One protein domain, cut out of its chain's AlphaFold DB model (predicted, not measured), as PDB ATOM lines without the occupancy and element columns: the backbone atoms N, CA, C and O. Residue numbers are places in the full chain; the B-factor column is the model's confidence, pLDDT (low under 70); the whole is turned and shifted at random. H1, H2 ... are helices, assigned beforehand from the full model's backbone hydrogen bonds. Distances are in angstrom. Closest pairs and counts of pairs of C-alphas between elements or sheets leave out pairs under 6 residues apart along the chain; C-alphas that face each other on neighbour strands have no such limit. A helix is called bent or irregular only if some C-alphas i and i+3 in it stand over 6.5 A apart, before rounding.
ATOM      1  N   LYS A  11     -21.106  -8.996  26.511       86.31
ATOM      2  CA  LYS A  11     -20.154 -10.116  26.577       86.31
ATOM      3  C   LYS A  11     -18.770  -9.813  26.010       86.31
ATOM      4  O   LYS A  11     -17.782 -10.264  26.568       86.31
ATOM      5  N   VAL A  12     -18.693  -9.096  24.886       85.50
ATOM      6  CA  VAL A  12     -17.396  -8.734  24.291       85.50
ATOM      7  C   VAL A  12     -16.707  -7.689  25.170       85.50
ATOM      8  O   VAL A  12     -15.529  -7.812  25.474       85.50
ATOM      9  N   ARG A  13     -17.465  -6.710  25.674       85.75
ATOM     10  CA  ARG A  13     -16.933  -5.668  26.563       85.75
ATOM     11  C   ARG A  13     -16.500  -6.180  27.938       85.75
ATOM     12  O   ARG A  13     -15.614  -5.583  28.536       85.75
ATOM     13  N   SER A  14     -17.118  -7.248  28.447       88.44
ATOM     14  CA  SER A  14     -16.789  -7.805  29.766       88.44
ATOM     15  C   SER A  14     -15.472  -8.573  29.796       88.44
ATOM     16  O   SER A  14     -14.962  -8.831  30.878       88.44
ATOM     17  N   VAL A  15     -14.957  -8.985  28.633       89.62
ATOM     18  CA  VAL A  15     -13.676  -9.704  28.518       89.62
ATOM     19  C   VAL A  15     -12.542  -8.818  28.003       89.62
ATOM     20  O   VAL A  15     -11.394  -9.242  28.038       89.62
ATOM     21  N   ALA A  16     -12.865  -7.617  27.521       89.50
ATOM     22  CA  ALA A  16     -11.891  -6.604  27.141       89.50
ATOM     23  C   ALA A  16     -11.286  -5.951  28.391       89.50
ATOM     24  O   ALA A  16     -12.003  -5.716  29.377       89.50
ATOM     25  N   ASP A  17      -9.997  -5.622  28.324       93.75
ATOM     26  CA  ASP A  17      -9.385  -4.704  29.281       93.75
ATOM     27  C   ASP A  17      -9.974  -3.290  29.138       93.75
ATOM     28  O   ASP A  17     -10.871  -3.041  28.325       93.75
ATOM     29  N   ASP A  18      -9.550  -2.371  30.001       91.19
ATOM     30  CA  ASP A  18     -10.146  -1.038  30.054       91.19
ATOM     31  C   ASP A  18      -9.872  -0.225  28.775       91.19
ATOM     32  O   ASP A  18     -10.775   0.460  28.289       91.19
ATOM     33  N   GLU A  19      -8.687  -0.363  28.172       90.81
ATOM     34  CA  GLU A  19      -8.318   0.346  26.941       90.81
ATOM     35  C   GLU A  19      -9.131  -0.159  25.740       90.81
ATOM     36  O   GLU A  19      -9.756   0.631  25.020       90.81
ATOM     37  N   ASP A  20      -9.210  -1.481  25.570       90.88
ATOM     38  CA  ASP A  20     -10.000  -2.118  24.517       90.88
ATOM     39  C   ASP A  20     -11.497  -1.841  24.692       90.88
ATOM     40  O   ASP A  20     -12.232  -1.655  23.715       90.88
ATOM     41  N   ARG A  21     -11.986  -1.788  25.936       91.88
ATOM     42  CA  ARG A  21     -13.394  -1.481  26.216       91.88
ATOM     43  C   ARG A  21     -13.746  -0.064  25.779       91.88
ATOM     44  O   ARG A  21     -14.798   0.125  25.156       91.88
ATOM     45  N   ASP A  22     -12.878   0.903  26.049       91.38
ATOM     46  CA  ASP A  22     -13.063   2.285  25.613       91.38
ATOM     47  C   ASP A  22     -12.985   2.407  24.086       91.38
ATOM     48  O   ASP A  22     -13.836   3.062  23.472       91.38
ATOM     49  N   ALA A  23     -12.038   1.711  23.447       91.06
ATOM     50  CA  ALA A  23     -11.937   1.643  21.990       91.06
ATOM     51  C   ALA A  23     -13.192   1.021  21.351       91.06
ATOM     52  O   ALA A  23     -13.712   1.536  20.358       91.06
ATOM     53  N   LEU A  24     -13.754  -0.041  21.941       91.06
ATOM     54  CA  LEU A  24     -15.002  -0.659  21.482       91.06
ATOM     55  C   LEU A  24     -16.191   0.304  21.573       91.06
ATOM     56  O   LEU A  24     -17.035   0.323  20.671       91.06
ATOM     57  N   ILE A  25     -16.268   1.107  22.638       92.19
ATOM     58  CA  ILE A  25     -17.301   2.137  22.781       92.19
ATOM     59  C   ILE A  25     -17.123   3.198  21.692       92.19
ATOM     60  O   ILE A  25     -18.071   3.441  20.942       92.19
ATOM     61  N   ARG A  26     -15.919   3.766  21.527       93.62
ATOM     62  CA  ARG A  26     -15.641   4.751  20.466       93.62
ATOM     63  C   ARG A  26     -15.961   4.200  19.079       93.62
ATOM     64  O   ARG A  26     -16.639   4.866  18.300       93.62
ATOM     65  N   ALA A  27     -15.579   2.954  18.792       92.25
ATOM     66  CA  ALA A  27     -15.862   2.292  17.522       92.25
ATOM     67  C   ALA A  27     -17.367   2.155  17.247       92.25
ATOM     68  O   ALA A  27     -17.798   2.370  16.114       92.25
ATOM     69  N   ARG A  28     -18.183   1.837  18.263       93.88
ATOM     70  CA  ARG A  28     -19.650   1.798  18.127       93.88
ATOM     71  C   ARG A  28     -20.212   3.173  17.761       93.88
ATOM     72  O   ARG A  28     -21.011   3.274  16.831       93.88
ATOM     73  N   LEU A  29     -19.800   4.215  18.479       95.75
ATOM     74  CA  LEU A  29     -20.283   5.582  18.253       95.75
ATOM     75  C   LEU A  29     -19.832   6.102  16.873       95.75
ATOM     76  O   LEU A  29     -20.623   6.664  16.114       95.75
ATOM     77  N   ALA A  30     -18.590   5.807  16.478       94.88
ATOM     78  CA  ALA A  30     -18.059   6.116  15.153       94.88
ATOM     79  C   ALA A  30     -18.803   5.361  14.043       94.88
ATOM     80  O   ALA A  30     -19.101   5.932  12.988       94.88
ATOM     81  N   ALA A  31     -19.162   4.095  14.275       94.88
ATOM     82  CA  ALA A  31     -19.965   3.311  13.348       94.88
ATOM     83  C   ALA A  31     -21.366   3.912  13.155       94.88
ATOM     84  O   ALA A  31     -21.842   3.964  12.017       94.88
ATOM     85  N   ALA A  32     -21.998   4.403  14.226       96.44
ATOM     86  CA  ALA A  32     -23.287   5.091  14.172       96.44
ATOM     87  C   ALA A  32     -23.207   6.389  13.348       96.44
ATOM     88  O   ALA A  32     -23.976   6.559  12.397       96.44
ATOM     89  N   LEU A  33     -22.224   7.257  13.621       97.12
ATOM     90  CA  LEU A  33     -22.024   8.480  12.832       97.12
ATOM     91  C   LEU A  33     -21.700   8.165  11.364       97.12
ATOM     92  O   LEU A  33     -22.199   8.826  10.453       97.12
ATOM     93  N   SER A  34     -20.921   7.112  11.106       95.50
ATOM     94  CA  SER A  34     -20.645   6.654   9.745       95.50
ATOM     95  C   SER A  34     -21.905   6.170   9.021       95.50
ATOM     96  O   SER A  34     -22.064   6.451   7.830       95.50
ATOM     97  N   ALA A  35     -22.826   5.492   9.719       97.00
ATOM     98  CA  ALA A  35     -24.118   5.096   9.159       97.00
ATOM     99  C   ALA A  35     -24.888   6.324   8.661       97.00
ATOM    100  O   ALA A  35     -25.285   6.365   7.494       97.00
ATOM    101  N   VAL A  36     -25.020   7.348   9.512       98.00
ATOM    102  CA  VAL A  36     -25.665   8.616   9.142       98.00
ATOM    103  C   VAL A  36     -24.948   9.243   7.954       98.00
ATOM    104  O   VAL A  36     -25.582   9.548   6.946       98.00
ATOM    105  N   GLY A  37     -23.621   9.362   8.015       97.38
ATOM    106  CA  GLY A  37     -22.857  10.013   6.961       97.38
ATOM    107  C   GLY A  37     -22.963   9.308   5.603       97.38
ATOM    108  O   GLY A  37     -23.044   9.972   4.566       97.38
ATOM    109  N   ARG A  38     -23.020   7.970   5.588       96.62
ATOM    110  CA  ARG A  38     -23.295   7.175   4.379       96.62
ATOM    111  C   ARG A  38     -24.715   7.396   3.862       96.62
ATOM    112  O   ARG A  38     -24.896   7.478   2.648       96.62
ATOM    113  N   GLY A  39     -25.695   7.493   4.762       97.50
ATOM    114  CA  GLY A  39     -27.087   7.789   4.423       97.50
ATOM    115  C   GLY A  39     -27.229   9.159   3.769       97.50
ATOM    116  O   GLY A  39     -27.815   9.262   2.695       97.50
ATOM    117  N   VAL A  40     -26.606  10.182   4.362       98.25
ATOM    118  CA  VAL A  40     -26.547  11.548   3.821       98.25
ATOM    119  C   VAL A  40     -25.958  11.536   2.413       98.25
ATOM    120  O   VAL A  40     -26.580  12.052   1.490       98.25
ATOM    121  N   TYR A  41     -24.802  10.891   2.215       97.44
ATOM    122  CA  TYR A  41     -24.179  10.804   0.891       97.44
ATOM    123  C   TYR A  41     -25.102  10.152  -0.149       97.44
ATOM    124  O   TYR A  41     -25.259  10.688  -1.243       97.44
ATOM    125  N   ALA A  42     -25.712   9.007   0.173       97.06
ATOM    126  CA  ALA A  42     -26.584   8.303  -0.764       97.06
ATOM    127  C   ALA A  42     -27.836   9.130  -1.113       97.06
ATOM    128  O   ALA A  42     -28.177   9.246  -2.289       97.06
ATOM    129  N   ALA A  43     -28.452   9.782  -0.122       97.31
ATOM    130  CA  ALA A  43     -29.587  10.683  -0.321       97.31
ATOM    131  C   ALA A  43     -29.226  11.919  -1.168       97.31
ATOM    132  O   ALA A  43     -30.007  12.338  -2.023       97.31
ATOM    133  N   LEU A  44     -28.026  12.485  -0.983       97.56
ATOM    134  CA  LEU A  44     -27.515  13.576  -1.819       97.56
ATOM    135  C   LEU A  44     -27.299  13.132  -3.271       97.56
ATOM    136  O   LEU A  44     -27.622  13.876  -4.193       97.56
ATOM    137  N   VAL A  45     -26.786  11.918  -3.495       96.56
ATOM    138  CA  VAL A  45     -26.621  11.377  -4.853       96.56
ATOM    139  C   VAL A  45     -27.977  11.162  -5.533       96.56
ATOM    140  O   VAL A  45     -28.107  11.523  -6.704       96.56
ATOM    141  N   GLU A  46     -28.987  10.637  -4.826       96.00
ATOM    142  CA  GLU A  46     -30.359  10.547  -5.357       96.00
ATOM    143  C   GLU A  46     -30.905  11.922  -5.723       96.00
ATOM    144  O   GLU A  46     -31.399  12.110  -6.830       96.00
ATOM    145  N   ARG A  47     -30.759  12.907  -4.829       95.31
ATOM    146  CA  ARG A  47     -31.184  14.282  -5.102       95.31
ATOM    147  C   ARG A  47     -30.514  14.860  -6.347       95.31
ATOM    148  O   ARG A  47     -31.190  15.459  -7.167       95.31
ATOM    149  N   MET A  48     -29.208  14.669  -6.515       95.50
ATOM    150  CA  MET A  48     -28.498  15.156  -7.702       95.50
ATOM    151  C   MET A  48     -29.004  14.500  -8.993       95.50
ATOM    152  O   MET A  48     -29.072  15.159 -10.028       95.50
ATOM    153  N   ARG A  49     -29.372  13.216  -8.956       95.12
ATOM    154  CA  ARG A  49     -29.971  12.546 -10.120       95.12
ATOM    155  C   ARG A  49     -31.357  13.100 -10.449       95.12
ATOM    156  O   ARG A  49     -31.664  13.310 -11.615       95.12
ATOM    157  N   ASP A  50     -32.153  13.330  -9.419       93.56
ATOM    158  CA  ASP A  50     -33.536  13.786  -9.516       93.56
ATOM    159  C   ASP A  50     -33.615  15.265  -9.943       93.56
ATOM    160  O   ASP A  50     -34.049  15.586 -11.045       93.56
ATOM    161  N   GLU A  51     -33.068  16.169  -9.126       92.94
ATOM    162  CA  GLU A  51     -33.200  17.621  -9.293       92.94
ATOM    163  C   GLU A  51     -32.274  18.199 -10.377       92.94
ATOM    164  O   GLU A  51     -32.643  19.160 -11.047       92.94
ATOM    165  N   TYR A  52     -31.060  17.656 -10.541       92.50
ATOM    166  CA  TYR A  52     -30.056  18.235 -11.448       92.50
ATOM    167  C   TYR A  52     -29.935  17.483 -12.777       92.50
ATOM    168  O   TYR A  52     -29.818  18.111 -13.827       92.50
ATOM    169  N   ASP A  53     -29.963  16.148 -12.760       92.75
ATOM    170  CA  ASP A  53     -29.871  15.365 -14.001       92.75
ATOM    171  C   ASP A  53     -31.225  15.129 -14.681       92.75
ATOM    172  O   ASP A  53     -31.226  14.627 -15.812       92.75
ATOM    173  N   ALA A  54     -32.336  15.470 -14.008       90.94
ATOM    174  CA  ALA A  54     -33.712  15.171 -14.414       90.94
ATOM    175  C   ALA A  54     -33.921  13.680 -14.751       90.94
ATOM    176  O   ALA A  54     -34.649  13.321 -15.678       90.94
ATOM    177  N   ALA A  55     -33.220  12.798 -14.032       88.38
ATOM    178  CA  ALA A  55     -33.275  11.360 -14.239       88.38
ATOM    179  C   ALA A  55     -34.316  10.732 -13.298       88.38
ATOM    180  O   ALA A  55     -34.229  10.965 -12.088       88.38
ATOM    181  N   PRO A  56     -35.219   9.863 -13.798       86.56
ATOM    182  CA  PRO A  56     -36.138   9.111 -12.947       86.56
ATOM    183  C   PRO A  56     -35.367   8.393 -11.837       86.56
ATOM    184  O   PRO A  56     -34.459   7.596 -12.105       86.56
ATOM    185  N   THR A  57     -35.668   8.750 -10.592       89.00
ATOM    186  CA  THR A  57     -34.930   8.290  -9.416       89.00
ATOM    187  C   THR A  57     -35.909   8.075  -8.274       89.00
ATOM    188  O   THR A  57     -36.556   9.017  -7.823       89.00
ATOM    189  N   ASP A  58     -35.997   6.832  -7.809       89.19
ATOM    190  CA  ASP A  58     -36.761   6.482  -6.613       89.19
ATOM    191  C   ASP A  58     -36.134   7.120  -5.363       89.19
ATOM    192  O   ASP A  58     -34.965   7.505  -5.345       89.19
ATOM    193  N   ASP A  59     -36.895   7.197  -4.278       91.62
ATOM    194  CA  ASP A  59     -36.491   7.828  -3.021       91.62
ATOM    195  C   ASP A  59     -35.897   6.837  -2.001       91.62
ATOM    196  O   ASP A  59     -35.954   7.073  -0.793       91.62
ATOM    197  N   ILE A  60     -35.329   5.718  -2.459       94.50
ATOM    198  CA  ILE A  60     -34.909   4.588  -1.611       94.50
ATOM    199  C   ILE A  60     -33.951   5.038  -0.500       94.50
ATOM    200  O   ILE A  60     -34.118   4.653   0.664       94.50
ATOM    201  N   HIS A  61     -32.929   5.824  -0.839       95.88
ATOM    202  CA  HIS A  61     -31.900   6.267   0.100       95.88
ATOM    203  C   HIS A  61     -32.323   7.501   0.892       95.88
ATOM    204  O   HIS A  61     -31.984   7.579   2.073       95.88
ATOM    205  N   ARG A  62     -33.116   8.411   0.312       95.00
ATOM    206  CA  ARG A  62     -33.767   9.515   1.041       95.00
ATOM    207  C   ARG A  62     -34.707   8.992   2.131       95.00
ATOM    208  O   ARG A  62     -34.593   9.407   3.282       95.00
ATOM    209  N   SER A  63     -35.547   8.011   1.814       94.88
ATOM    210  CA  SER A  63     -36.426   7.342   2.779       94.88
ATOM    211  C   SER A  63     -35.649   6.494   3.794       94.88
ATOM    212  O   SER A  63     -36.008   6.433   4.972       94.88
ATOM    213  N   ASN A  64     -34.544   5.857   3.387       95.94
ATOM    214  CA  ASN A  64     -33.668   5.149   4.324       95.94
ATOM    215  C   ASN A  64     -32.929   6.099   5.284       95.94
ATOM    216  O   ASN A  64     -32.723   5.743   6.442       95.94
ATOM    217  N   LEU A  65     -32.545   7.298   4.837       97.38
ATOM    218  CA  LEU A  65     -31.855   8.277   5.676       97.38
ATOM    219  C   LEU A  65     -32.686   8.635   6.914       97.38
ATOM    220  O   LEU A  65     -32.134   8.643   8.010       97.38
ATOM    221  N   ALA A  66     -33.999   8.834   6.772       96.25
ATOM    222  CA  ALA A  66     -34.877   9.092   7.916       96.25
ATOM    223  C   ALA A  66     -34.765   7.987   8.984       96.25
ATOM    224  O   ALA A  66     -34.500   8.275  10.150       96.25
ATOM    225  N   LYS A  67     -34.829   6.718   8.559       96.75
ATOM    226  CA  LYS A  67     -34.700   5.544   9.443       96.75
ATOM    227  C   LYS A  67     -33.326   5.458  10.110       96.75
ATOM    228  O   LYS A  67     -33.219   5.053  11.264       96.75
ATOM    229  N   VAL A  68     -32.269   5.810   9.380       97.19
ATOM    230  CA  VAL A  68     -30.893   5.828   9.894       97.19
ATOM    231  C   VAL A  68     -30.722   6.921  10.948       97.19
ATOM    232  O   VAL A  68     -30.124   6.657  11.988       97.19
ATOM    233  N   ILE A  69     -31.270   8.118  10.723       97.75
ATOM    234  CA  ILE A  69     -31.246   9.210  11.707       97.75
ATOM    235  C   ILE A  69     -31.975   8.783  12.981       97.75
ATOM    236  O   ILE A  69     -31.397   8.867  14.062       97.75
ATOM    237  N   ASP A  70     -33.201   8.271  12.855       96.88
ATOM    238  CA  ASP A  70     -34.010   7.875  14.014       96.88
ATOM    239  C   ASP A  70     -33.317   6.799  14.857       96.88
ATOM    240  O   ASP A  70     -33.416   6.800  16.080       96.88
ATOM    241  N   ARG A  71     -32.579   5.891  14.212       96.75
ATOM    242  CA  ARG A  71     -31.929   4.773  14.895       96.75
ATOM    243  C   ARG A  71     -30.555   5.100  15.481       96.75
ATOM    244  O   ARG A  71     -30.165   4.466  16.456       96.75
ATOM    245  N   TYR A  72     -29.795   5.999  14.859       97.19
ATOM    246  CA  TYR A  72     -28.364   6.158  15.154       97.19
ATOM    247  C   TYR A  72     -27.956   7.568  15.580       97.19
ATOM    248  O   TYR A  72     -26.800   7.751  15.947       97.19
ATOM    249  N   SER A  73     -28.858   8.553  15.550       96.19
ATOM    250  CA  SER A  73     -28.539   9.943  15.916       96.19
ATOM    251  C   SER A  73     -28.012  10.082  17.344       96.19
ATOM    252  O   SER A  73     -27.014  10.766  17.536       96.19
ATOM    253  N   GLU A  74     -28.611   9.397  18.322       97.12
ATOM    254  CA  GLU A  74     -28.168   9.454  19.720       97.12
ATOM    255  C   GLU A  74     -26.707   8.996  19.873       97.12
ATOM    256  O   GLU A  74     -25.862   9.751  20.350       97.12
ATOM    257  N   ASP A  75     -26.381   7.792  19.397       96.44
ATOM    258  CA  ASP A  75     -25.009   7.269  19.434       96.44
ATOM    259  C   ASP A  75     -24.053   8.126  18.580       96.44
ATOM    260  O   ASP A  75     -22.910   8.358  18.969       96.44
ATOM    261  N   ALA A  76     -24.508   8.637  17.432       96.94
ATOM    262  CA  ALA A  76     -23.699   9.494  16.569       96.94
ATOM    263  C   ALA A  76     -23.343  10.832  17.235       96.94
ATOM    264  O   ALA A  76     -22.232  11.320  17.038       96.94
ATOM    265  N   LEU A  77     -24.255  11.421  18.013       97.88
ATOM    266  CA  LEU A  77     -24.046  12.688  18.725       97.88
ATOM    267  C   LEU A  77     -23.162  12.534  19.966       97.88
ATOM    268  O   LEU A  77     -22.527  13.498  20.375       97.88
ATOM    269  N   ARG A  78     -23.096  11.332  20.543       97.31
ATOM    270  CA  ARG A  78     -22.217  11.013  21.679       97.31
ATOM    271  C   ARG A  78     -20.755  10.807  21.288       97.31
ATOM    272  O   ARG A  78     -19.913  10.663  22.168       97.31
ATOM    273  N   LEU A  79     -20.453  10.698  19.994       96.44
ATOM    274  CA  LEU A  79     -19.081  10.520  19.536       96.44
ATOM    275  C   LEU A  79     -18.280  11.813  19.720       96.44
ATOM    276  O   LEU A  79     -18.541  12.806  19.043       96.44
ATOM    277  N   GLU A  80     -17.220  11.743  20.513       95.62
ATOM    278  CA  GLU A  80     -16.183  12.772  20.548       95.62
ATOM    279  C   GLU A  80     -15.248  12.594  19.341       95.62
ATOM    280  O   GLU A  80     -14.406  11.699  19.310       95.62
ATOM    281  N   ILE A  81     -15.417  13.413  18.295       93.25
ATOM    282  CA  ILE A  81     -14.676  13.248  17.027       93.25
ATOM    283  C   ILE A  81     -13.161  13.380  17.220       93.25
ATOM    284  O   ILE A  81     -12.398  12.697  16.536       93.25
ATOM    285  N   ASP A  82     -12.713  14.239  18.132       90.88
ATOM    286  CA  ASP A  82     -11.281  14.455  18.362       90.88
ATOM    287  C   ASP A  82     -10.618  13.226  18.996       90.88
ATOM    288  O   ASP A  82      -9.480  12.890  18.665       90.88
ATOM    289  N   GLU A  83     -11.377  12.473  19.790       91.44
ATOM    290  CA  GLU A  83     -10.936  11.219  20.401       91.44
ATOM    291  C   GLU A  83     -10.754  10.098  19.369       91.44
ATOM    292  O   GLU A  83      -9.951   9.193  19.585       91.44
ATOM    293  N   VAL A  84     -11.411  10.176  18.204       88.88
ATOM    294  CA  VAL A  84     -11.235   9.199  17.109       88.88
ATOM    295  C   VAL A  84      -9.797   9.190  16.586       88.88
ATOM    296  O   VAL A  84      -9.335   8.173  16.075       88.88
ATOM    297  N   GLN A  85      -9.056  10.293  16.727       87.00
ATOM    298  CA  GLN A  85      -7.654  10.345  16.307       87.00
ATOM    299  C   GLN A  85      -6.748   9.439  17.151       87.00
ATOM    300  O   GLN A  85      -5.686   9.051  16.671       87.00
ATOM    301  N   LYS A  86      -7.175   9.051  18.364       88.00
ATOM    302  CA  LYS A  86      -6.463   8.054  19.178       88.00
ATOM    303  C   LYS A  86      -6.454   6.689  18.490       88.00
ATOM    304  O   LYS A  86      -5.429   6.019  18.477       88.00
ATOM    305  N   ASP A  87      -7.572   6.327  17.861       86.88
ATOM    306  CA  ASP A  87      -7.728   5.052  17.155       86.88
ATOM    307  C   ASP A  87      -7.263   5.142  15.687       86.88
ATOM    308  O   ASP A  87      -6.827   4.154  15.093       86.88
ATOM    309  N   VAL A  88      -7.363   6.330  15.073       86.81
ATOM    310  CA  VAL A  88      -6.999   6.585  13.668       86.81
ATOM    311  C   VAL A  88      -6.211   7.902  13.537       86.81
ATOM    312  O   VAL A  88      -6.779   8.927  13.146       86.81
ATOM    313  N   PRO A  89      -4.887   7.892  13.791       84.19
ATOM    314  CA  PRO A  89      -4.076   9.117  13.868       84.19
ATOM    315  C   PRO A  89      -3.986   9.927  12.567       84.19
ATOM    316  O   PRO A  89      -3.730  11.127  12.588       84.19
ATOM    317  N   SER A  90      -4.186   9.291  11.412       87.00
ATOM    318  CA  SER A  90      -3.998   9.898  10.086       87.00
ATOM    319  C   SER A  90      -5.312  10.201   9.357       87.00
ATOM    320  O   SER A  90      -5.380  10.152   8.123       87.00
ATOM    321  N   LEU A  91      -6.381  10.520  10.096       86.88
ATOM    322  CA  LEU A  91      -7.672  10.826   9.486       86.88
ATOM    323  C   LEU A  91      -7.615  12.162   8.706       86.88
ATOM    324  O   LEU A  91      -7.273  13.198   9.278       86.88
ATOM    325  N   PRO A  92      -7.967  12.195   7.404       90.81
ATOM    326  CA  PRO A  92      -7.858  13.418   6.615       90.81
ATOM    327  C   PRO A  92      -8.755  14.546   7.140       90.81
ATOM    328  O   PRO A  92      -9.935  14.326   7.418       90.81
ATOM    329  N   ALA A  93      -8.245  15.781   7.149       91.38
ATOM    330  CA  ALA A  93      -8.978  16.959   7.630       91.38
ATOM    331  C   ALA A  93     -10.342  17.166   6.944       91.38
ATOM    332  O   ALA A  93     -11.311  17.537   7.597       91.38
ATOM    333  N   SER A  94     -10.458  16.853   5.649       92.88
ATOM    334  CA  SER A  94     -11.739  16.946   4.931       92.88
ATOM    335  C   SER A  94     -12.772  15.916   5.400       92.88
ATOM    336  O   SER A  94     -13.967  16.135   5.253       92.88
ATOM    337  N   ILE A  95     -12.332  14.774   5.937       92.50
ATOM    338  CA  ILE A  95     -13.236  13.791   6.544       92.50
ATOM    339  C   ILE A  95     -13.678  14.283   7.921       92.50
ATOM    340  O   ILE A  95     -14.867  14.230   8.212       92.50
ATOM    341  N   LEU A  96     -12.761  14.829   8.727       93.56
ATOM    342  CA  LEU A  96     -13.102  15.454  10.011       93.56
ATOM    343  C   LEU A  96     -14.124  16.588   9.841       93.56
ATOM    344  O   LEU A  96     -15.095  16.650  10.588       93.56
ATOM    345  N   GLU A  97     -13.953  17.440   8.826       95.56
ATOM    346  CA  GLU A  97     -14.907  18.505   8.484       95.56
ATOM    347  C   GLU A  97     -16.302  17.935   8.176       95.56
ATOM    348  O   GLU A  97     -17.294  18.409   8.731       95.56
ATOM    349  N   VAL A  98     -16.388  16.878   7.358       97.06
ATOM    350  CA  VAL A  98     -17.660  16.201   7.048       97.06
ATOM    351  C   VAL A  98     -18.307  15.636   8.310       97.06
ATOM    352  O   VAL A  98     -19.501  15.843   8.518       97.06
ATOM    353  N   LEU A  99     -17.542  14.939   9.156       96.38
ATOM    354  CA  LEU A  99     -18.065  14.335  10.384       96.38
ATOM    355  C   LEU A  99     -18.618  15.403  11.337       96.38
ATOM    356  O   LEU A  99     -19.758  15.281  11.782       96.38
ATOM    357  N   ARG A 100     -17.859  16.481  11.572       97.19
ATOM    358  CA  ARG A 100     -18.267  17.592  12.447       97.19
ATOM    359  C   ARG A 100     -19.490  18.324  11.906       97.19
ATOM    360  O   ARG A 100     -20.436  18.564  12.647       97.19
ATOM    361  N   THR A 101     -19.512  18.621  10.606       98.06
ATOM    362  CA  THR A 101     -20.657  19.301   9.979       98.06
ATOM    363  C   THR A 101     -21.908  18.422  10.010       98.06
ATOM    364  O   THR A 101     -23.006  18.917  10.238       98.06
ATOM    365  N   THR A 102     -21.749  17.105   9.850       98.19
ATOM    366  CA  THR A 102     -22.860  16.149   9.958       98.19
ATOM    367  C   THR A 102     -23.398  16.070  11.386       98.19
ATOM    368  O   THR A 102     -24.610  16.076  11.569       98.19
ATOM    369  N   GLN A 103     -22.529  16.038  12.404       98.00
ATOM    370  CA  GLN A 103     -22.964  16.093  13.805       98.00
ATOM    371  C   GLN A 103     -23.669  17.408  14.141       98.00
ATOM    372  O   GLN A 103     -24.709  17.374  14.791       98.00
ATOM    373  N   ALA A 104     -23.145  18.549  13.686       98.12
ATOM    374  CA  ALA A 104     -23.785  19.847  13.889       98.12
ATOM    375  C   ALA A 104     -25.189  19.872  13.264       98.12
ATOM    376  O   ALA A 104     -26.165  20.173  13.941       98.12
ATOM    377  N   TRP A 105     -25.308  19.424  12.012       98.44
ATOM    378  CA  TRP A 105     -26.599  19.289  11.338       98.44
ATOM    379  C   TRP A 105     -27.564  18.348  12.074       98.44
ATOM    380  O   TRP A 105     -28.743  18.667  12.192       98.44
ATOM    381  N   LEU A 106     -27.090  17.216  12.611       97.69
ATOM    382  CA  LEU A 106     -27.918  16.333  13.442       97.69
ATOM    383  C   LEU A 106     -28.386  17.024  14.727       97.69
ATOM    384  O   LEU A 106     -29.546  16.875  15.111       97.69
ATOM    385  N   LYS A 107     -27.493  17.768  15.387       97.44
ATOM    386  CA  LYS A 107     -27.775  18.487  16.635       97.44
ATOM    387  C   LYS A 107     -28.866  19.542  16.444       97.44
ATOM    388  O   LYS A 107     -29.702  19.707  17.327       97.44
ATOM    389  N   ASP A 108     -28.908  20.163  15.270       97.12
ATOM    390  CA  ASP A 108     -29.929  21.142  14.883       97.12
ATOM    391  C   ASP A 108     -31.250  20.493  14.408       97.12
ATOM    392  O   ASP A 108     -32.142  21.172  13.902       97.12
ATOM    393  N   GLY A 109     -31.402  19.170  14.550       95.88
ATOM    394  CA  GLY A 109     -32.605  18.442  14.134       95.88
ATOM    395  C   GLY A 109     -32.675  18.170  12.630       95.88
ATOM    396  O   GLY A 109     -33.762  17.982  12.080       95.88
ATOM    397  N   GLY A 110     -31.528  18.150  11.952       94.25
ATOM    398  CA  GLY A 110     -31.409  17.970  10.513       94.25
ATOM    399  C   GLY A 110     -32.122  16.725   9.981       94.25
ATOM    400  O   GLY A 110     -31.918  15.603  10.445       94.25
ATOM    401  N   ARG A 111     -32.961  16.931   8.962       94.44
ATOM    402  CA  ARG A 111     -33.672  15.866   8.228       94.44
ATOM    403  C   ARG A 111     -33.401  15.917   6.736       94.44
ATOM    404  O   ARG A 111     -33.176  14.884   6.112       94.44
ATOM    405  N   ASP A 112     -33.362  17.121   6.176       95.25
ATOM    406  CA  ASP A 112     -32.955  17.338   4.797       95.25
ATOM    407  C   ASP A 112     -31.420  17.453   4.701       95.25
ATOM    408  O   ASP A 112     -30.850  18.378   5.287       95.25
ATOM    409  N   PRO A 113     -30.724  16.564   3.959       96.31
ATOM    410  CA  PRO A 113     -29.271  16.627   3.817       96.31
ATOM    411  C   PRO A 113     -28.785  17.742   2.881       96.31
ATOM    412  O   PRO A 113     -27.577  17.911   2.741       96.31
ATOM    413  N   LYS A 114     -29.673  18.500   2.217       95.69
ATOM    414  CA  LYS A 114     -29.296  19.533   1.230       95.69
ATOM    415  C   LYS A 114     -28.207  20.507   1.719       95.69
ATOM    416  O   LYS A 114     -27.273  20.728   0.948       95.69
ATOM    417  N   PRO A 115     -28.242  21.030   2.964       97.00
ATOM    418  CA  PRO A 115     -27.202  21.938   3.462       97.00
ATOM    419  C   PRO A 115     -25.804  21.302   3.531       97.00
ATOM    420  O   PRO A 115     -24.801  22.007   3.519       97.00
ATOM    421  N   LEU A 116     -25.720  19.967   3.569       97.75
ATOM    422  CA  LEU A 116     -24.463  19.221   3.627       97.75
ATOM    423  C   LEU A 116     -23.835  18.982   2.243       97.75
ATOM    424  O   LEU A 116     -22.732  18.443   2.163       97.75
ATOM    425  N   CYS A 117     -24.502  19.364   1.149       96.94
ATOM    426  CA  CYS A 117     -24.052  19.045  -0.208       96.94
ATOM    427  C   CYS A 117     -22.616  19.515  -0.474       96.94
ATOM    428  O   CYS A 117     -21.774  18.716  -0.886       96.94
ATOM    429  N   ASP A 118     -22.308  20.774  -0.161       96.31
ATOM    430  CA  ASP A 118     -21.020  21.374  -0.515       96.31
ATOM    431  C   ASP A 118     -19.850  20.754   0.262       96.31
ATOM    432  O   ASP A 118     -18.790  20.495  -0.314       96.31
ATOM    433  N   VAL A 119     -20.021  20.471   1.561       97.81
ATOM    434  CA  VAL A 119     -18.959  19.848   2.373       97.81
ATOM    435  C   VAL A 119     -18.692  18.408   1.926       97.81
ATOM    436  O   VAL A 119     -17.534  17.994   1.799       97.81
ATOM    437  N   TYR A 120     -19.745  17.662   1.582       97.94
ATOM    438  CA  TYR A 120     -19.616  16.311   1.039       97.94
ATOM    439  C   TYR A 120     -18.993  16.300  -0.358       97.94
ATOM    440  O   TYR A 120     -18.151  15.444  -0.640       97.94
ATOM    441  N   GLU A 121     -19.374  17.239  -1.229       96.75
ATOM    442  CA  GLU A 121     -18.803  17.372  -2.568       96.75
ATOM    443  C   GLU A 121     -17.300  17.657  -2.490       96.75
ATOM    444  O   GLU A 121     -16.513  16.918  -3.088       96.75
ATOM    445  N   ARG A 122     -16.878  18.654  -1.697       96.06
ATOM    446  CA  ARG A 122     -15.452  18.987  -1.516       96.06
ATOM    447  C   ARG A 122     -14.645  17.786  -1.029       96.06
ATOM    448  O   ARG A 122     -13.603  17.459  -1.610       96.06
ATOM    449  N   ALA A 123     -15.131  17.100   0.007       96.00
ATOM    450  CA  ALA A 123     -14.470  15.917   0.549       96.00
ATOM    451  C   ALA A 123     -14.417  14.762  -0.466       96.00
ATOM    452  O   ALA A 123     -13.413  14.046  -0.558       96.00
ATOM    453  N   GLU A 124     -15.473  14.575  -1.261       96.38
ATOM    454  CA  GLU A 124     -15.498  13.558  -2.302       96.38
ATOM    455  C   GLU A 124     -14.510  13.867  -3.432       96.38
ATOM    456  O   GLU A 124     -13.739  12.980  -3.808       96.38
ATOM    457  N   VAL A 125     -14.506  15.098  -3.947       94.75
ATOM    458  CA  VAL A 125     -13.605  15.549  -5.017       94.75
ATOM    459  C   VAL A 125     -12.156  15.365  -4.607       94.75
ATOM    460  O   VAL A 125     -11.390  14.753  -5.351       94.75
ATOM    461  N   ARG A 126     -11.788  15.794  -3.395       93.12
ATOM    462  CA  ARG A 126     -10.418  15.654  -2.888       93.12
ATOM    463  C   ARG A 126      -9.950  14.197  -2.847       93.12
ATOM    464  O   ARG A 126      -8.792  13.917  -3.131       93.12
ATOM    465  N   ARG A 127     -10.847  13.259  -2.522       92.19
ATOM    466  CA  ARG A 127     -10.520  11.827  -2.409       92.19
ATOM    467  C   ARG A 127     -10.595  11.070  -3.737       92.19
ATOM    468  O   ARG A 127      -9.892  10.079  -3.922       92.19
ATOM    469  N   LYS A 128     -11.512  11.451  -4.629       90.75
ATOM    470  CA  LYS A 128     -11.886  10.647  -5.807       90.75
ATOM    471  C   LYS A 128     -11.601  11.321  -7.149       90.75
ATOM    472  O   LYS A 128     -11.633  10.624  -8.167       90.75
ATOM    473  N   GLY A 129     -11.361  12.632  -7.176       91.00
ATOM    474  CA  GLY A 129     -11.184  13.420  -8.396       91.00
ATOM    475  C   GLY A 129     -12.336  13.204  -9.380       91.00
ATOM    476  O   GLY A 129     -13.506  13.324  -9.023       91.00
ATOM    477  N   ARG A 130     -12.011  12.773 -10.606       87.00
ATOM    478  CA  ARG A 130     -12.982  12.497 -11.687       87.00
ATOM    479  C   ARG A 130     -14.030  11.423 -11.360       87.00
ATOM    480  O   ARG A 130     -15.000  11.289 -12.099       87.00
ATOM    481  N   ARG A 131     -13.844  10.637 -10.293       90.19
ATOM    482  CA  ARG A 131     -14.820   9.630  -9.832       90.19
ATOM    483  C   ARG A 131     -15.831  10.186  -8.818       90.19
ATOM    484  O   ARG A 131     -16.611   9.405  -8.270       90.19
ATOM    485  N   ALA A 132     -15.791  11.485  -8.516       94.19
ATOM    486  CA  ALA A 132     -16.741  12.129  -7.618       94.19
ATOM    487  C   ALA A 132     -18.134  12.231  -8.258       94.19
ATOM    488  O   ALA A 132     -18.266  12.616  -9.420       94.19
ATOM    489  N   ARG A 133     -19.173  11.879  -7.495       95.38
ATOM    490  CA  ARG A 133     -20.569  11.844  -7.947       95.38
ATOM    491  C   ARG A 133     -21.332  13.109  -7.625       95.38
ATOM    492  O   ARG A 133     -22.269  13.412  -8.346       95.38
ATOM    493  N   LEU A 134     -20.968  13.826  -6.569       96.12
ATOM    494  CA  LEU A 134     -21.701  15.023  -6.159       96.12
ATOM    495  C   LEU A 134     -21.374  16.244  -7.022       96.12
ATOM    496  O   LEU A 134     -22.143  17.192  -7.045       96.12
ATOM    497  N   THR A 135     -20.298  16.193  -7.814       94.31
ATOM    498  CA  THR A 135     -19.952  17.313  -8.699       94.31
ATOM    499  C   THR A 135     -20.992  17.553  -9.782       94.31
ATOM    500  O   THR A 135     -21.472  16.618 -10.428       94.31
ATOM    501  N   ARG A 136     -21.263  18.825 -10.076       92.50
ATOM    502  CA  ARG A 136     -22.144  19.254 -11.183       92.50
ATOM    503  C   ARG A 136     -21.523  19.097 -12.583       92.50
ATOM    504  O   ARG A 136     -22.120  19.498 -13.578       92.50
ATOM    505  N   SER A 137     -20.338  18.491 -12.678       91.56
ATOM    506  CA  SER A 137     -19.617  18.262 -13.935       91.56
ATOM    507  C   SER A 137     -20.231  17.139 -14.789       91.56
ATOM    508  O   SER A 137     -20.915  16.252 -14.274       91.56
ATOM    509  N   LEU A 138     -19.901  17.108 -16.089       90.06
ATOM    510  CA  LEU A 138     -20.268  16.001 -16.989       90.06
ATOM    511  C   LEU A 138     -19.750  14.643 -16.488       90.06
ATOM    512  O   LEU A 138     -20.458  13.639 -16.556       90.06
ATOM    513  N   ALA A 139     -18.534  14.609 -15.932       90.81
ATOM    514  CA  ALA A 139     -17.969  13.393 -15.349       90.81
ATOM    515  C   ALA A 139     -18.775  12.932 -14.122       90.81
ATOM    516  O   ALA A 139     -19.052  11.740 -13.979       90.81
ATOM    517  N   GLY A 140     -19.202  13.875 -13.275       92.81
ATOM    518  CA  GLY A 140     -20.079  13.607 -12.137       92.81
ATOM    519  C   GLY A 140     -21.425  13.033 -12.570       92.81
ATOM    520  O   GLY A 140     -21.828  11.989 -12.058       92.81
ATOM    521  N   ARG A 141     -22.062  13.641 -13.580       93.38
ATOM    522  CA  ARG A 141     -23.302  13.135 -14.190       93.38
ATOM    523  C   ARG A 141     -23.143  11.701 -14.693       93.38
ATOM    524  O   ARG A 141     -23.939  10.839 -14.330       93.38
ATOM    525  N   GLN A 142     -22.068  11.399 -15.421       92.75
ATOM    526  CA  GLN A 142     -21.786  10.034 -15.879       92.75
ATOM    527  C   GLN A 142     -21.657   9.044 -14.706       92.75
ATOM    528  O   GLN A 142     -22.216   7.949 -14.741       92.75
ATOM    529  N   LYS A 143     -20.972   9.432 -13.622       93.75
ATOM    530  CA  LYS A 143     -20.828   8.584 -12.425       93.75
ATOM    531  C   LYS A 143     -22.104   8.425 -11.612       93.75
ATOM    532  O   LYS A 143     -22.235   7.416 -10.910       93.75
ATOM    533  N   ARG A 144     -23.030   9.378 -11.699       94.50
ATOM    534  CA  ARG A 144     -24.379   9.229 -11.155       94.50
ATOM    535  C   ARG A 144     -25.221   8.287 -12.004       94.50
ATOM    536  O   ARG A 144     -25.877   7.443 -11.411       94.50
ATOM    537  N   LEU A 145     -25.130   8.331 -13.337       90.12
ATOM    538  CA  LEU A 145     -25.815   7.375 -14.227       90.12
ATOM    539  C   LEU A 145     -25.383   5.922 -13.967       90.12
ATOM    540  O   LEU A 145     -26.224   5.028 -13.911       90.12
ATOM    541  N   GLU A 146     -24.087   5.694 -13.734       90.94
ATOM    542  CA  GLU A 146     -23.541   4.379 -13.353       90.94
ATOM    543  C   GLU A 146     -24.009   3.907 -11.961       90.94
ATOM    544  O   GLU A 146     -23.976   2.711 -11.659       90.94
ATOM    545  N   TRP A 147     -24.412   4.831 -11.085       91.31
ATOM    546  CA  TRP A 147     -24.850   4.520  -9.729       91.31
ATOM    547  C   TRP A 147     -26.314   4.079  -9.734       91.31
ATOM    548  O   TRP A 147     -27.206   4.876  -9.995       91.31
ATOM    549  N   ARG A 148     -26.557   2.797  -9.455       87.25
ATOM    550  CA  ARG A 148     -27.897   2.199  -9.423       87.25
ATOM    551  C   ARG A 148     -28.460   2.215  -7.992       87.25
ATOM    552  O   ARG A 148     -27.877   1.520  -7.154       87.25
ATOM    553  N   PRO A 149     -29.529   2.983  -7.695       85.38
ATOM    554  CA  PRO A 149     -30.048   3.135  -6.330       85.38
ATOM    555  C   PRO A 149     -30.467   1.806  -5.687       85.38
ATOM    556  O   PRO A 149     -30.113   1.545  -4.539       85.38
ATOM    557  N   ASP A 150     -31.130   0.940  -6.456       86.31
ATOM    558  CA  ASP A 150     -31.624  -0.389  -6.070       86.31
ATOM    559  C   ASP A 150     -30.501  -1.368  -5.694       86.31
ATOM    560  O   ASP A 150     -30.657  -2.198  -4.799       86.31
ATOM    561  N   LYS A 151     -29.340  -1.252  -6.352       86.06
ATOM    562  CA  LYS A 151     -28.161  -2.092  -6.081       86.06
ATOM    563  C   LYS A 151     -27.210  -1.482  -5.060       86.06
ATOM    564  O   LYS A 151     -26.289  -2.161  -4.603       86.06
ATOM    565  N   HIS A 152     -27.370  -0.203  -4.729       87.56
ATOM    566  CA  HIS A 152     -26.531   0.436  -3.732       87.56
ATOM    567  C   HIS A 152     -26.990   0.028  -2.334       87.56
ATOM    568  O   HIS A 152     -28.155   0.177  -1.975       87.56
ATOM    569  N   THR A 153     -26.065  -0.487  -1.527       87.44
ATOM    570  CA  THR A 153     -26.378  -0.931  -0.169       87.44
ATOM    571  C   THR A 153     -26.914   0.229   0.657       87.44
ATOM    572  O   THR A 153     -26.295   1.295   0.715       87.44
ATOM    573  N   ARG A 154     -28.035  -0.013   1.341       91.94
ATOM    574  CA  ARG A 154     -28.584   0.914   2.329       91.94
ATOM    575  C   ARG A 154     -27.529   1.262   3.381       91.94
ATOM    576  O   ARG A 154     -26.586   0.511   3.656       91.94
ATOM    577  N   ALA A 155     -27.648   2.466   3.913       92.25
ATOM    578  CA  ALA A 155     -26.750   2.938   4.945       92.25
ATOM    579  C   ALA A 155     -27.015   2.192   6.257       92.25
ATOM    580  O   ALA A 155     -28.146   2.124   6.724       92.25
ATOM    581  N   GLU A 156     -25.944   1.636   6.814       89.94
ATOM    582  CA  GLU A 156     -25.898   0.870   8.058       89.94
ATOM    583  C   GLU A 156     -24.536   1.127   8.730       89.94
ATOM    584  O   GLU A 156     -23.587   1.527   8.026       89.94
ATOM    585  N   PRO A 157     -24.414   0.920  10.055       89.38
ATOM    586  CA  PRO A 157     -23.162   1.108  10.778       89.38
ATOM    587  C   PRO A 157     -22.017   0.292  10.196       89.38
ATOM    588  O   PRO A 157     -22.176  -0.876   9.834       89.38
ATOM    589  N   LEU A 158     -20.835   0.905  10.126       85.75
ATOM    590  CA  LEU A 158     -19.631   0.175   9.754       85.75
ATOM    591  C   LEU A 158     -19.246  -0.775  10.885       85.75
ATOM    592  O   LEU A 158     -18.930  -0.350  11.989       85.75
ATOM    593  N   HIS A 159     -19.223  -2.066  10.591       80.56
ATOM    594  CA  HIS A 159     -18.675  -3.075  11.486       80.56
ATOM    595  C   HIS A 159     -17.559  -3.843  10.776       80.56
ATOM    596  O   HIS A 159     -17.666  -4.173   9.587       80.56
ATOM    597  N   TYR A 160     -16.491  -4.175  11.500       68.00
ATOM    598  CA  TYR A 160     -15.417  -5.022  10.982       68.00
ATOM    599  C   TYR A 160     -15.941  -6.442  10.783       68.00
ATOM    600  O   TYR A 160     -15.954  -7.210  11.736       68.00
ATOM    601  N   ARG A 161     -16.452  -6.748   9.578       77.12
ATOM    602  CA  ARG A 161     -16.906  -8.069   9.079       77.12
ATOM    603  C   ARG A 161     -17.231  -9.087  10.188       77.12
ATOM    604  O   ARG A 161     -16.723 -10.206  10.173       77.12
ATOM    605  N   TRP A 162     -18.074  -8.702  11.151       81.00
ATOM    606  CA  TRP A 162     -18.145  -9.393  12.444       81.00
ATOM    607  C   TRP A 162     -18.652 -10.823  12.297       81.00
ATOM    608  O   TRP A 162     -18.224 -11.709  13.023       81.00
ATOM    609  N   GLY A 163     -19.488 -11.075  11.286       78.94
ATOM    610  CA  GLY A 163     -19.903 -12.428  10.927       78.94
ATOM    611  C   GLY A 163     -18.725 -13.370  10.653       78.94
ATOM    612  O   GLY A 163     -18.755 -14.514  11.093       78.94
ATOM    613  N   ASN A 164     -17.659 -12.885  10.008       83.31
ATOM    614  CA  ASN A 164     -16.465 -13.690   9.744       83.31
ATOM    615  C   ASN A 164     -15.677 -13.958  11.028       83.31
ATOM    616  O   ASN A 164     -15.234 -15.081  11.235       83.31
ATOM    617  N   VAL A 165     -15.524 -12.942  11.883       82.50
ATOM    618  CA  VAL A 165     -14.834 -13.081  13.175       82.50
ATOM    619  C   VAL A 165     -15.592 -14.051  14.072       82.50
ATOM    620  O   VAL A 165     -15.008 -14.974  14.622       82.50
ATOM    621  N   LYS A 166     -16.915 -13.903  14.155       82.06
ATOM    622  CA  LYS A 166     -17.776 -14.802  14.914       82.06
ATOM    623  C   LYS A 166     -17.656 -16.244  14.425       82.06
ATOM    624  O   LYS A 166     -17.544 -17.134  15.257       82.06
ATOM    625  N   ARG A 167     -17.653 -16.466  13.104       83.81
ATOM    626  CA  ARG A 167     -17.449 -17.801  12.527       83.81
ATOM    627  C   ARG A 167     -16.095 -18.377  12.937       83.81
ATOM    628  O   ARG A 167     -16.065 -19.468  13.478       83.81
ATOM    629  N   LEU A 168     -15.016 -17.607  12.792       84.19
ATOM    630  CA  LEU A 168     -13.680 -18.036  13.217       84.19
ATOM    631  C   LEU A 168     -13.632 -18.406  14.710       84.19
ATOM    632  O   LEU A 168     -13.052 -19.421  15.076       84.19
ATOM    633  N   LEU A 169     -14.253 -17.603  15.578       83.19
ATOM    634  CA  LEU A 169     -14.314 -17.882  17.017       83.19
ATOM    635  C   LEU A 169     -15.134 -19.144  17.330       83.19
ATOM    636  O   LEU A 169     -14.776 -19.893  18.236       83.19
ATOM    637  N   SER A 170     -16.218 -19.387  16.591       84.25
ATOM    638  CA  SER A 170     -16.996 -20.629  16.686       84.25
ATOM    639  C   SER A 170     -16.182 -21.848  16.242       84.25
ATOM    640  O   SER A 170     -16.174 -22.848  16.962       84.25
ATOM    641  N   ASP A 171     -15.436 -21.728  15.140       84.38
ATOM    642  CA  ASP A 171     -14.562 -22.783  14.619       84.38
ATOM    643  C   ASP A 171     -13.468 -23.140  15.642       84.38
ATOM    644  O   ASP A 171     -13.272 -24.310  15.965       84.38
ATOM    645  N   LEU A 172     -12.812 -22.133  16.236       84.00
ATOM    646  CA  LEU A 172     -11.798 -22.326  17.285       84.00
ATOM    647  C   LEU A 172     -12.360 -22.986  18.553       84.00
ATOM    648  O   LEU A 172     -11.635 -23.682  19.261       84.00
ATOM    649  N   ARG A 173     -13.650 -22.784  18.846       82.94
ATOM    650  CA  ARG A 173     -14.347 -23.419  19.974       82.94
ATOM    651  C   ARG A 173     -14.797 -24.858  19.666       82.94
ATOM    652  O   ARG A 173     -15.322 -25.522  20.556       82.94
ATOM    653  N   GLY A 174     -14.624 -25.342  18.432       72.06
ATOM    654  CA  GLY A 174     -15.066 -26.675  18.008       72.06
ATOM    655  C   GLY A 174     -16.587 -26.809  17.860       72.06
ATOM    656  O   GLY A 174     -17.115 -27.914  17.956       72.06
TER     657      GLY A 174
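AT A GLANCE: This is residues 11 to 174 of the 176 residues of an uncharacterized protein of Planctomycetes bacterium (UniProt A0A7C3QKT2). One long helix, H1, runs the length of the body; H2 folds back beside it, and a second helical hairpin, H4 and H5, crosses it. H6 packs near H1's last residues, a long link runs back along H1, and residues 161 to 174, with H7, stick out. The 164 printed residues hold seven named helices, H1 to H7 in order, and no named strand: all helix. The whole is compact, with a radius of gyration of the C-alphas of 17.6 A and spans of 54 by 36 by 30 A.

IN THESE COORDINATES: Find C-alpha 18 at (-10.146, -1.038, 30.054); H1 runs from there to residue 52, 49.9 A. Next come H2, residues 60 to 77, 24.4 A; H3, 84 to 87; H4, 93 to 107, 20.9 A; H5, 114 to 131, 20.7 A; and H6, 138 to 145. H7, 162 to 172, ends at C-alpha 172, (-11.798, -22.326, 17.285). H2 and H5 are irregular: C-alphas 71 and 74 are 7.7 A apart, C-alphas 127 and 130 9.6 A.

HOW THE PARTS SIT: Begin at H1, the hub, touching five helices. With H2 it forms a hairpin, a shallow tilt of 29 degrees; closest C-alphas Leu 33 and Ala 76, 4.2 A. H4 is about perpendicular to H1, 84 degrees; look at C-alphas Gly 37 and Thr 102, the closest, 6.8 A. H4 and H5 form a hairpin at 22 degrees; closest C-alphas Ser 94 and Ala 123, 5.3 A. H6 touches H1 at C-alphas Arg 49 and Arg 144, the closest, 6.6 A. H3 and H1 only just touch, with 3 pairs of C-alphas within 8 A; closest Arg 26 and Val 84, 7.1 A. H7 touches no helix. Every O i to N i+4 pair is within hydrogen-bond range in H1, H4, H6 and H7, 10 of 14 in both H2 and H5; H3 is too short for one.

THE WHOLE: The C-alphas farthest apart, Ala 54 and Gly 174, are 56.1 A apart. The printed part has no cut; the H6 to H7 link is long. Residue 160 is under pLDDT 70.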